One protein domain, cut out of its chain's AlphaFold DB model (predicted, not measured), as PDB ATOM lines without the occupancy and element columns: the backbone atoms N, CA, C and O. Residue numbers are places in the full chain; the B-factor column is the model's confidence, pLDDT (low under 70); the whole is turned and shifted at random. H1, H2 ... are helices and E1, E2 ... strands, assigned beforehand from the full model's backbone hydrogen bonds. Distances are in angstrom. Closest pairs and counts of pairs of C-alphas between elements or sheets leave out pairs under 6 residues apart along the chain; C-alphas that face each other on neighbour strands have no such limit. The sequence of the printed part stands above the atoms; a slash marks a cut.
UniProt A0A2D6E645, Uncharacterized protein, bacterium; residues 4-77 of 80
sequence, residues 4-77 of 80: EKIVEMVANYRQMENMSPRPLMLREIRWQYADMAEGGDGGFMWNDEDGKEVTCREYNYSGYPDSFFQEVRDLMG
ATOM      1  N   GLU A   4      -5.289  30.126 -28.464       92.19
ATOM      2  CA  GLU A   4      -4.320  29.026 -28.490       92.19
ATOM      3  C   GLU A   4      -3.740  28.797 -29.890       92.19
ATOM      4  O   GLU A   4      -2.529  28.646 -30.026       92.19
ATOM      5  N   LYS A   5      -4.565  28.894 -30.942       92.62
ATOM      6  CA  LYS A   5      -4.107  28.733 -32.329       92.62
ATOM      7  C   LYS A   5      -3.173  29.855 -32.764       92.62
ATOM      8  O   LYS A   5      -2.207  29.611 -33.472       92.62
ATOM      9  N   ILE A   6      -3.440  31.087 -32.331       95.38
ATOM     10  CA  ILE A   6      -2.559  32.230 -32.616       95.38
ATOM     11  C   ILE A   6      -1.182  31.980 -31.994       95.38
ATOM     12  O   ILE A   6      -0.164  32.117 -32.669       95.38
ATOM     13  N   VAL A   7      -1.151  31.561 -30.725       96.12
ATOM     14  CA  VAL A   7       0.095  31.251 -30.011       96.12
ATOM     15  C   VAL A   7       0.852  30.103 -30.681       96.12
ATOM     16  O   VAL A   7       2.065  30.203 -30.863       96.12
ATOM     17  N   GLU A   8       0.149  29.046 -31.088       95.50
ATOM     18  CA  GLU A   8       0.729  27.911 -31.809       95.50
ATOM     19  C   GLU A   8       1.367  28.344 -33.138       95.50
ATOM     20  O   GLU A   8       2.532  28.036 -33.397       95.50
ATOM     21  N   MET A   9       0.653  29.121 -33.959       95.44
ATOM     22  CA  MET A   9       1.168  29.583 -35.251       95.44
ATOM     23  C   MET A   9       2.397  30.480 -35.097       95.44
ATOM     24  O   MET A   9       3.390  30.296 -35.804       95.44
ATOM     25  N   VAL A  10       2.381  31.398 -34.128       96.06
ATOM     26  CA  VAL A  10       3.546  32.232 -33.796       96.06
ATOM     27  C   VAL A  10       4.734  31.360 -33.386       96.06
ATOM     28  O   VAL A  10       5.841  31.568 -33.884       96.06
ATOM     29  N   ALA A  11       4.530  30.358 -32.526       95.69
ATOM     30  CA  ALA A  11       5.597  29.453 -32.103       95.69
ATOM     31  C   ALA A  11       6.202  28.681 -33.290       95.69
ATOM     32  O   ALA A  11       7.427  28.638 -33.431       95.69
ATOM     33  N   ASN A  12       5.360  28.157 -34.184       93.31
ATOM     34  CA  ASN A  12       5.784  27.438 -35.387       93.31
ATOM     35  C   ASN A  12       6.621  28.328 -36.319       93.31
ATOM     36  O   ASN A  12       7.692  27.927 -36.783       93.31
ATOM     37  N   TYR A  13       6.186  29.566 -36.565       93.50
ATOM     38  CA  TYR A  13       6.926  30.483 -37.434       93.50
ATOM     39  C   TYR A  13       8.222  30.990 -36.804       93.50
ATOM     40  O   TYR A  13       9.231  31.083 -37.502       93.50
ATOM     41  N   ARG A  14       8.251  31.227 -35.488       92.94
ATOM     42  CA  ARG A  14       9.496  31.530 -34.758       92.94
ATOM     43  C   ARG A  14      10.485  30.371 -34.825       92.94
ATOM     44  O   ARG A  14      11.677  30.587 -35.029       92.94
ATOM     45  N   GLN A  15      10.006  29.137 -34.688       91.81
ATOM     46  CA  GLN A  15      10.849  27.958 -34.851       91.81
ATOM     47  C   GLN A  15      11.426  27.886 -36.271       91.81
ATOM     48  O   GLN A  15      12.622  27.640 -36.431       91.81
ATOM     49  N   MET A  16      10.616  28.171 -37.294       89.69
ATOM     50  CA  MET A  16      11.072  28.215 -38.683       89.69
ATOM     51  C   MET A  16      12.114  29.325 -38.926       89.69
ATOM     52  O   MET A  16      13.094  29.077 -39.628       89.69
ATOM     53  N   GLU A  17      11.958  30.506 -38.308       88.62
ATOM     54  CA  GLU A  17      12.951  31.602 -38.350       88.62
ATOM     55  C   GLU A  17      14.297  31.166 -37.751       88.62
ATOM     56  O   GLU A  17      15.357  31.542 -38.254       88.62
ATOM     57  N   ASN A  18      14.259  30.337 -36.705       86.50
ATOM     58  CA  ASN A  18      15.449  29.848 -36.010       86.50
ATOM     59  C   ASN A  18      16.154  28.695 -36.743       86.50
ATOM     60  O   ASN A  18      17.367  28.544 -36.617       86.50
ATOM     61  N   MET A  19      15.417  27.873 -37.497       83.31
ATOM     62  CA  MET A  19      15.985  26.742 -38.247       83.31
ATOM     63  C   MET A  19      16.753  27.182 -39.498       83.31
ATOM     64  O   MET A  19      17.696  26.512 -39.916       83.31
ATOM     65  N   SER A  20      16.371  28.303 -40.105       72.56
ATOM     66  CA  SER A  20      17.121  28.940 -41.184       72.56
ATOM     67  C   SER A  20      16.743  30.416 -41.226       72.56
ATOM     68  O   SER A  20      15.555  30.716 -41.287       72.56
ATOM     69  N   PRO A  21      17.699  31.361 -41.245       61.41
ATOM     70  CA  PRO A  21      17.383  32.779 -41.092       61.41
ATOM     71  C   PRO A  21      16.622  33.398 -42.279       61.41
ATOM     72  O   PRO A  21      16.185  34.543 -42.178       61.41
ATOM     73  N   ARG A  22      16.466  32.693 -43.415       62.44
ATOM     74  CA  ARG A  22      15.688  33.152 -44.589       62.44
ATOM     75  C   ARG A  22      15.127  31.980 -45.407       62.44
ATOM     76  O   ARG A  22      15.527  31.797 -46.559       62.44
ATOM     77  N   PRO A  23      14.213  31.168 -44.867       73.94
ATOM     78  CA  PRO A  23      13.567  30.157 -45.677       73.94
ATOM     79  C   PRO A  23      12.672  30.879 -46.690       73.94
ATOM     80  O   PRO A  23      11.881  31.748 -46.320       73.94
ATOM     81  N   LEU A  24      12.785  30.517 -47.971       80.75
ATOM     82  CA  LEU A  24      11.908  31.035 -49.029       80.75
ATOM     83  C   LEU A  24      10.422  30.878 -48.653       80.75
ATOM     84  O   LEU A  24       9.625  31.758 -48.962       80.75
ATOM     85  N   MET A  25      10.087  29.828 -47.891       86.31
ATOM     86  CA  MET A  25       8.743  29.605 -47.354       86.31
ATOM     87  C   MET A  25       8.276  30.675 -46.361       86.31
ATOM     88  O   MET A  25       7.134  31.099 -46.454       86.31
ATOM     89  N   LEU A  26       9.119  31.171 -45.445       89.69
ATOM     90  CA  LEU A  26       8.677  32.227 -44.518       89.69
ATOM     91  C   LEU A  26       8.386  33.538 -45.236       89.69
ATOM     92  O   LEU A  26       7.530  34.294 -44.792       89.69
ATOM     93  N   ARG A  27       9.100  33.826 -46.329       90.50
ATOM     94  CA  ARG A  27       8.804  35.008 -47.140       90.50
ATOM     95  C   ARG A  27       7.413  34.905 -47.762       90.50
ATOM     96  O   ARG A  27       6.683  35.886 -47.727       90.50
ATOM     97  N   GLU A  28       7.071  33.734 -48.287       92.00
ATOM     98  CA  GLU A  28       5.744  33.463 -48.838       92.00
ATOM     99  C   GLU A  28       4.669  33.572 -47.751       92.00
ATOM    100  O   GLU A  28       3.764  34.386 -47.860       92.00
ATOM    101  N   ILE A  29       4.844  32.862 -46.633       93.56
ATOM    102  CA  ILE A  29       3.917  32.890 -45.490       93.56
ATOM    103  C   ILE A  29       3.673  34.323 -45.002       93.56
ATOM    104  O   ILE A  29       2.533  34.698 -44.736       93.56
ATOM    105  N   ARG A  30       4.727  35.146 -44.908       94.38
ATOM    106  CA  ARG A  30       4.614  36.564 -44.535       94.38
ATOM    107  C   ARG A  30       3.683  37.327 -45.470       94.38
ATOM    108  O   ARG A  30       2.835  38.068 -44.987       94.38
ATOM    109  N   TRP A  31       3.846  37.144 -46.779       94.75
ATOM    110  CA  TRP A  31       3.004  37.797 -47.777       94.75
ATOM    111  C   TRP A  31       1.550  37.323 -47.671       94.75
ATOM    112  O   TRP A  31       0.651  38.153 -47.584       94.75
ATOM    113  N   GLN A  32       1.326  36.014 -47.548       96.06
ATOM    114  CA  GLN A  32      -0.018  35.439 -47.423       96.06
ATOM    115  C   GLN A  32      -0.748  35.945 -46.168       96.06
ATOM    116  O   GLN A  32      -1.924  36.296 -46.226       96.06
ATOM    117  N   TYR A  33      -0.055  36.020 -45.027       96.94
ATOM    118  CA  TYR A  33      -0.628  36.564 -43.791       96.94
ATOM    119  C   TYR A  33      -0.900  38.064 -43.882       96.94
ATOM    120  O   TYR A  33      -1.894  38.524 -43.325       96.94
ATOM    121  N   ALA A  34      -0.039  38.829 -44.558       96.38
ATOM    122  CA  ALA A  34      -0.271  40.253 -44.771       96.38
ATOM    123  C   ALA A  34      -1.507  40.495 -45.646       96.38
ATOM    124  O   ALA A  34      -2.350  41.301 -45.267       96.38
ATOM    125  N   ASP A  35      -1.649  39.750 -46.743       97.44
ATOM    126  CA  ASP A  35      -2.806  39.819 -47.637       97.44
ATOM    127  C   ASP A  35      -4.113  39.449 -46.912       97.44
ATOM    128  O   ASP A  35      -5.073  40.222 -46.882       97.44
ATOM    129  N   MET A  36      -4.126  38.318 -46.200       97.38
ATOM    130  CA  MET A  36      -5.294  37.883 -45.428       97.38
ATOM    131  C   MET A  36      -5.632  38.826 -44.261       97.38
ATOM    132  O   MET A  36      -6.800  38.985 -43.911       97.38
ATOM    133  N   ALA A  37      -4.652  39.494 -43.650       97.25
ATOM    134  CA  ALA A  37      -4.928  40.501 -42.622       97.25
ATOM    135  C   ALA A  37      -5.683  41.727 -43.176       97.25
ATOM    136  O   ALA A  37      -6.312  42.455 -42.410       97.25
ATOM    137  N   GLU A  38      -5.640  41.949 -44.492       96.25
ATOM    138  CA  GLU A  38      -6.298  43.063 -45.188       96.25
ATOM    139  C   GLU A  38      -7.576  42.645 -45.932       96.25
ATOM    140  O   GLU A  38      -8.161  43.445 -46.663       96.25
ATOM    141  N   GLY A  39      -8.043  41.414 -45.701       96.31
ATOM    142  CA  GLY A  39      -9.265  40.868 -46.298       96.31
ATOM    143  C   GLY A  39      -9.044  40.080 -47.590       96.31
ATOM    144  O   GLY A  39     -10.023  39.635 -48.189       96.31
ATOM    145  N   GLY A  40      -7.790  39.885 -48.007       97.19
ATOM    146  CA  GLY A  40      -7.431  39.047 -49.148       97.19
ATOM    147  C   GLY A  40      -7.578  37.548 -48.874       97.19
ATOM    148  O   GLY A  40      -8.036  37.122 -47.812       97.19
ATOM    149  N   ASP A  41      -7.209  36.726 -49.849       97.38
ATOM    150  CA  ASP A  41      -7.371  35.267 -49.827       97.38
ATOM    151  C   ASP A  41      -6.056  34.505 -49.591       97.38
ATOM    152  O   ASP A  41      -6.035  33.273 -49.545       97.38
ATOM    153  N   GLY A  42      -4.953  35.224 -49.382       96.44
ATOM    154  CA  GLY A  42      -3.628  34.655 -49.179       96.44
ATOM    155  C   GLY A  42      -3.030  34.051 -50.448       96.44
ATOM    156  O   GLY A  42      -2.064  33.297 -50.352       96.44
ATOM    157  N   GLY A  43      -3.583  34.366 -51.617       96.62
ATOM    158  CA  GLY A  43      -3.075  33.986 -52.924       96.62
ATOM    159  C   GLY A  43      -3.391  32.558 -53.361       96.62
ATOM    160  O   GLY A  43      -3.809  31.689 -52.591       96.62
ATOM    161  N   PHE A  44      -3.154  32.338 -54.654       96.19
ATOM    162  CA  PHE A  44      -3.343  31.072 -55.350       96.19
ATOM    163  C   PHE A  44      -2.407  29.973 -54.834       96.19
ATOM    164  O   PHE A  44      -1.210  30.202 -54.643       96.19
ATOM    165  N   MET A  45      -2.936  28.754 -54.695       93.62
ATOM    166  CA  MET A  45      -2.136  27.563 -54.408       93.62
ATOM    167  C   MET A  45      -2.162  26.540 -55.556       93.62
ATOM    168  O   MET A  45      -1.101  26.140 -56.038       93.62
ATOM    169  N   TRP A  46      -3.347  26.093 -55.983       95.69
ATOM    170  CA  TRP A  46      -3.542  25.149 -57.096       95.69
ATOM    171  C   TRP A  46      -4.976  25.236 -57.641       95.69
ATOM    172  O   TRP A  46      -5.803  25.953 -57.088       95.69
ATOM    173  N   ASN A  47      -5.274  24.490 -58.709       97.50
ATOM    174  CA  ASN A  47      -6.640  24.287 -59.202       97.50
ATOM    175  C   ASN A  47      -7.182  22.934 -58.737       97.50
ATOM    176  O   ASN A  47      -6.461  21.938 -58.843       97.50
ATOM    177  N   ASP A  48      -8.418  22.882 -58.241       95.06
ATOM    178  CA  ASP A  48      -9.086  21.620 -57.905       95.06
ATOM    179  C   ASP A  48      -9.418  20.769 -59.151       95.06
ATOM    180  O   ASP A  48      -9.065  21.116 -60.282       95.06
ATOM    181  N   GLU A  49     -10.065  19.616 -58.948       94.81
ATOM    182  CA  GLU A  49     -10.399  18.676 -60.031       94.81
ATOM    183  C   GLU A  49     -11.338  19.279 -61.091       94.81
ATOM    184  O   GLU A  49     -11.304  18.857 -62.248       94.81
ATOM    185  N   ASP A  50     -12.114  20.302 -60.722       95.75
ATOM    186  CA  ASP A  50     -13.021  21.033 -61.607       95.75
ATOM    187  C   ASP A  50     -12.342  22.254 -62.264       95.75
ATOM    188  O   ASP A  50     -12.957  22.979 -63.050       95.75
ATOM    189  N   GLY A  51     -11.057  22.483 -61.974       93.69
ATOM    190  CA  GLY A  51     -10.285  23.608 -62.490       93.69
ATOM    191  C   GLY A  51     -10.526  24.924 -61.746       93.69
ATOM    192  O   GLY A  51     -10.116  25.971 -62.248       93.69
ATOM    193  N   LYS A  52     -11.182  24.902 -60.579       95.38
ATOM    194  CA  LYS A  52     -11.383  26.093 -59.748       95.38
ATOM    195  C   LYS A  52     -10.091  26.418 -59.000       95.38
ATOM    196  O   LYS A  52      -9.510  25.550 -58.352       95.38
ATOM    197  N   GLU A  53      -9.681  27.683 -59.039       96.56
ATOM    198  CA  GLU A  53      -8.574  28.185 -58.222       96.56
ATOM    199  C   GLU A  53      -8.883  28.012 -56.728       96.56
ATOM    200  O   GLU A  53      -9.940  28.419 -56.242       96.56
ATOM    201  N   VAL A  54      -7.939  27.399 -56.013       96.62
ATOM    202  CA  VAL A  54      -7.951  27.215 -54.561       96.62
ATOM    203  C   VAL A  54      -6.916  28.146 -53.948       96.62
ATOM    204  O   VAL A  54      -5.734  28.122 -54.313       96.62
ATOM    205  N   THR A  55      -7.362  28.951 -52.990       97.62
ATOM    206  CA  THR A  55      -6.526  29.950 -52.315       97.62
ATOM    207  C   THR A  55      -6.022  29.462 -50.960       97.62
ATOM    208  O   THR A  55      -6.554  28.515 -50.367       97.62
ATOM    209  N   CYS A  56      -4.996  30.131 -50.428       96.94
ATOM    210  CA  CYS A  56      -4.432  29.797 -49.121       96.94
ATOM    211  C   CYS A  56      -5.474  29.881 -48.001       96.94
ATOM    212  O   CYS A  56      -5.555  28.979 -47.159       96.94
ATOM    213  N   ARG A  57      -6.306  30.926 -48.020       97.19
ATOM    214  CA  ARG A  57      -7.401  31.125 -47.073       97.19
ATOM    215  C   ARG A  57      -8.456  30.041 -47.198       97.19
ATOM    216  O   ARG A  57      -8.838  29.474 -46.177       97.19
ATOM    217  N   GLU A  58      -8.923  29.752 -48.413       96.12
ATOM    218  CA  GLU A  58      -9.977  28.757 -48.630       96.12
ATOM    219  C   GLU A  58      -9.565  27.374 -48.119       96.12
ATOM    220  O   GLU A  58     -10.360  26.705 -47.461       96.12
ATOM    221  N   TYR A  59      -8.322  26.961 -48.379       96.12
ATOM    222  CA  TYR A  59      -7.867  25.623 -48.017       96.12
ATOM    223  C   TYR A  59      -7.410  25.497 -46.559       96.12
ATOM    224  O   TYR A  59      -7.824  24.575 -45.858       96.12
ATOM    225  N   ASN A  60      -6.555  26.406 -46.080       94.75
ATOM    226  CA  ASN A  60      -5.902  26.248 -44.772       94.75
ATOM    227  C   ASN A  60      -6.649  26.948 -43.633       94.75
ATOM    228  O   ASN A  60      -6.516  26.560 -42.472       94.75
ATOM    229  N   TYR A  61      -7.408  27.998 -43.947       95.00
ATOM    230  CA  TYR A  61      -7.943  28.925 -42.953       95.00
ATOM    231  C   TYR A  61      -9.419  29.251 -43.193       95.00
ATOM    232  O   TYR A  61      -9.886  30.351 -42.891       95.00
ATOM    233  N   SER A  62     -10.177  28.285 -43.716       94.44
ATOM    234  CA  SER A  62     -11.604  28.460 -43.971       94.44
ATOM    235  C   SER A  62     -12.344  28.871 -42.693       94.44
ATOM    236  O   SER A  62     -12.256  28.207 -41.657       94.44
ATOM    237  N   GLY A  63     -13.044  30.007 -42.754       93.50
ATOM    238  CA  GLY A  63     -13.781  30.579 -41.623       93.50
ATOM    239  C   GLY A  63     -12.934  31.341 -40.594       93.50
ATOM    240  O   GLY A  63     -13.482  31.789 -39.584       93.50
ATOM    241  N   TYR A  64     -11.628  31.517 -40.816       95.44
ATOM    242  CA  TYR A  64     -10.798  32.361 -39.957       95.44
ATOM    243  C   TYR A  64     -10.976  33.827 -40.375       95.44
ATOM    244  O   TYR A  64     -10.820  34.143 -41.554       95.44
ATOM    245  N   PRO A  65     -11.310  34.737 -39.447       96.25
ATOM    246  CA  PRO A  65     -11.472  36.148 -39.772       96.25
ATOM    247  C   PRO A  65     -10.117  36.848 -39.928       96.25
ATOM    248  O   PRO A  65      -9.114  36.427 -39.349       96.25
ATOM    249  N   ASP A  66     -10.122  37.982 -40.626       97.38
ATOM    250  CA  ASP A  66      -8.941  38.810 -40.918       97.38
ATOM    251  C   ASP A  66      -8.115  39.147 -39.664       97.38
ATOM    252  O   ASP A  66      -6.882  39.139 -39.681       97.38
ATOM    253  N   SER A  67      -8.799  39.352 -38.531       96.50
ATOM    254  CA  SER A  67      -8.170  39.661 -37.245       96.50
ATOM    255  C   SER A  67      -7.226  38.561 -36.743       96.50
ATOM    256  O   SER A  67      -6.286  38.872 -36.021       96.50
ATOM    257  N   PHE A  68      -7.435  37.295 -37.131       96.88
ATOM    258  CA  PHE A  68      -6.513  36.198 -36.813       96.88
ATOM    259  C   PHE A  68      -5.134  36.456 -37.419       96.88
ATOM    260  O   PHE A  68      -4.113  36.390 -36.735       96.88
ATOM    261  N   PHE A  69      -5.114  36.763 -38.716       96.81
ATOM    262  CA  PHE A  69      -3.884  36.964 -39.473       96.81
ATOM    263  C   PHE A  69      -3.187  38.246 -39.036       96.81
ATOM    264  O   PHE A  69      -1.966  38.254 -38.895       96.81
ATOM    265  N   GLN A  70      -3.968  39.292 -38.743       96.50
ATOM    266  CA  GLN A  70      -3.466  40.528 -38.153       96.50
ATOM    267  C   GLN A  70      -2.742  40.260 -36.826       96.50
ATOM    268  O   GLN A  70      -1.606  40.693 -36.661       96.50
ATOM    269  N   GLU A  71      -3.347  39.501 -35.909       96.88
ATOM    270  CA  GLU A  71      -2.750  39.242 -34.594       96.88
ATOM    271  C   GLU A  71      -1.475  38.387 -34.692       96.88
ATOM    272  O   GLU A  71      -0.474  38.692 -34.041       96.88
ATOM    273  N   VAL A  72      -1.450  37.370 -35.564       96.50
ATOM    274  CA  VAL A  72      -0.220  36.601 -35.838       96.50
ATOM    275  C   VAL A  72       0.864  37.500 -36.444       96.50
ATOM    276  O   VAL A  72       2.014  37.450 -36.003       96.50
ATOM    277  N   ARG A  73       0.512  38.353 -37.417       95.19
ATOM    278  CA  ARG A  73       1.434  39.306 -38.056       95.19
ATOM    279  C   ARG A  73       2.053  40.261 -37.033       95.19
ATOM    280  O   ARG A  73       3.274  40.442 -37.033       95.19
ATOM    281  N   ASP A  74       1.233  40.803 -36.137       95.62
ATOM    282  CA  ASP A  74       1.652  41.740 -35.092       95.62
ATOM    283  C   ASP A  74       2.598  41.080 -34.081       95.62
ATOM    284  O   ASP A  74       3.656  41.629 -33.767       95.62
ATOM    285  N   LEU A  75       2.283  39.864 -33.624       96.06
ATOM    286  CA  LEU A  75       3.131  39.103 -32.694       96.06
ATOM    287  C   LEU A  75       4.455  38.645 -33.326       96.06
ATOM    288  O   LEU A  75       5.480  38.503 -32.646       96.06
ATOM    289  N   MET A  76       4.458  38.425 -34.639       94.44
ATOM    290  CA  MET A  76       5.679  38.141 -35.386       94.44
ATOM    291  C   MET A  76       6.523  39.398 -35.649       94.44
ATOM    292  O   MET A  76       7.740  39.280 -35.823       94.44
ATOM    293  N   GLY A  77       5.923  40.591 -35.612       93.88
ATOM    294  CA  GLY A  77       6.584  41.850 -35.961       93.88
ATOM    295  C   GLY A  77       6.850  41.970 -37.461       93.88
ATOM    296  O   GLY A  77       7.853  42.556 -37.874       93.88
TER     297      GLY A  77
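What this domain is: This is residues 4 to 77 of the 80 residues of an uncharacterized protein of bacterium (UniProt A0A2D6E645). A small two-strand hairpin, E1 and E2, makes one end of an elongated model, and the short helix H3 follows directly on E2. At the other end H1 and H2 run opposite ways, loosely side by side, while H4 packs on both, crossing between the beginning of H1 and the end of H2. The printed part has 74 residues, with elements in the order H1, H2, E1, E2, H3, H4; the class is mostly helix, and the sheet is antiparallel, in the order E1 - E2. The whole is compact, with a radius of gyration of the C-alphas of 12.9 A and spans of 39 by 25 by 19 A.

How they stand to each other: E1, residues 44 to 47, and E2, residues 53 to 55, form an antiparallel hairpin at 144 degrees, with N 45 and O 54 2.9 A apart and N 54 and O 46 2.8 A apart, within hydrogen-bond range. H3, residues 56 to 60, is close to but not clearly touching H2, residues 24 to 37; their closest C-alphas, Met 36 and Arg 57, are 7.3 A apart. H2 touches H4, residues 66 to 76, at a steep tilt of 45 degrees, opposite ways; the closest C-alphas, Ala 37 and Asp 66, are 4.7 A apart. H4 touches H1, residues 4 to 19, at a steep tilt of 42 degrees, the same way; the closest C-alphas, Ile 6 and Val 72, are 5.9 A apart. H1 and H2, a helical hairpin, only just touch, with 3 pairs of C-alphas within 8 A, the closest Met 16 and Leu 26 at 7.5 A, at a shallow tilt of 29 degrees. H3 and H4 are apart. In H1, H2, H3 and H4 every O i to N i+4 pair is within hydrogen-bond range.

Where its parts are: E1 spans 8.5 A, E2 6.5 A, H3 5.8 A, H2 20.3 A, H4 15.6 A and H1 22.6 A from first to last C-alpha. H1 begins at C-alpha 4 (-4.320, 29.026, -28.490), and H4 ends at C-alpha 76 (5.679, 38.141, -35.386).

The domain as a whole: The C-alphas of Asn 18 and Asp 50, the two farthest apart, are 39.3 A apart. The printed part has no cut and no long link. Residues 18 to 24 stand free, and residues 21 to 22 have pLDDT under 70.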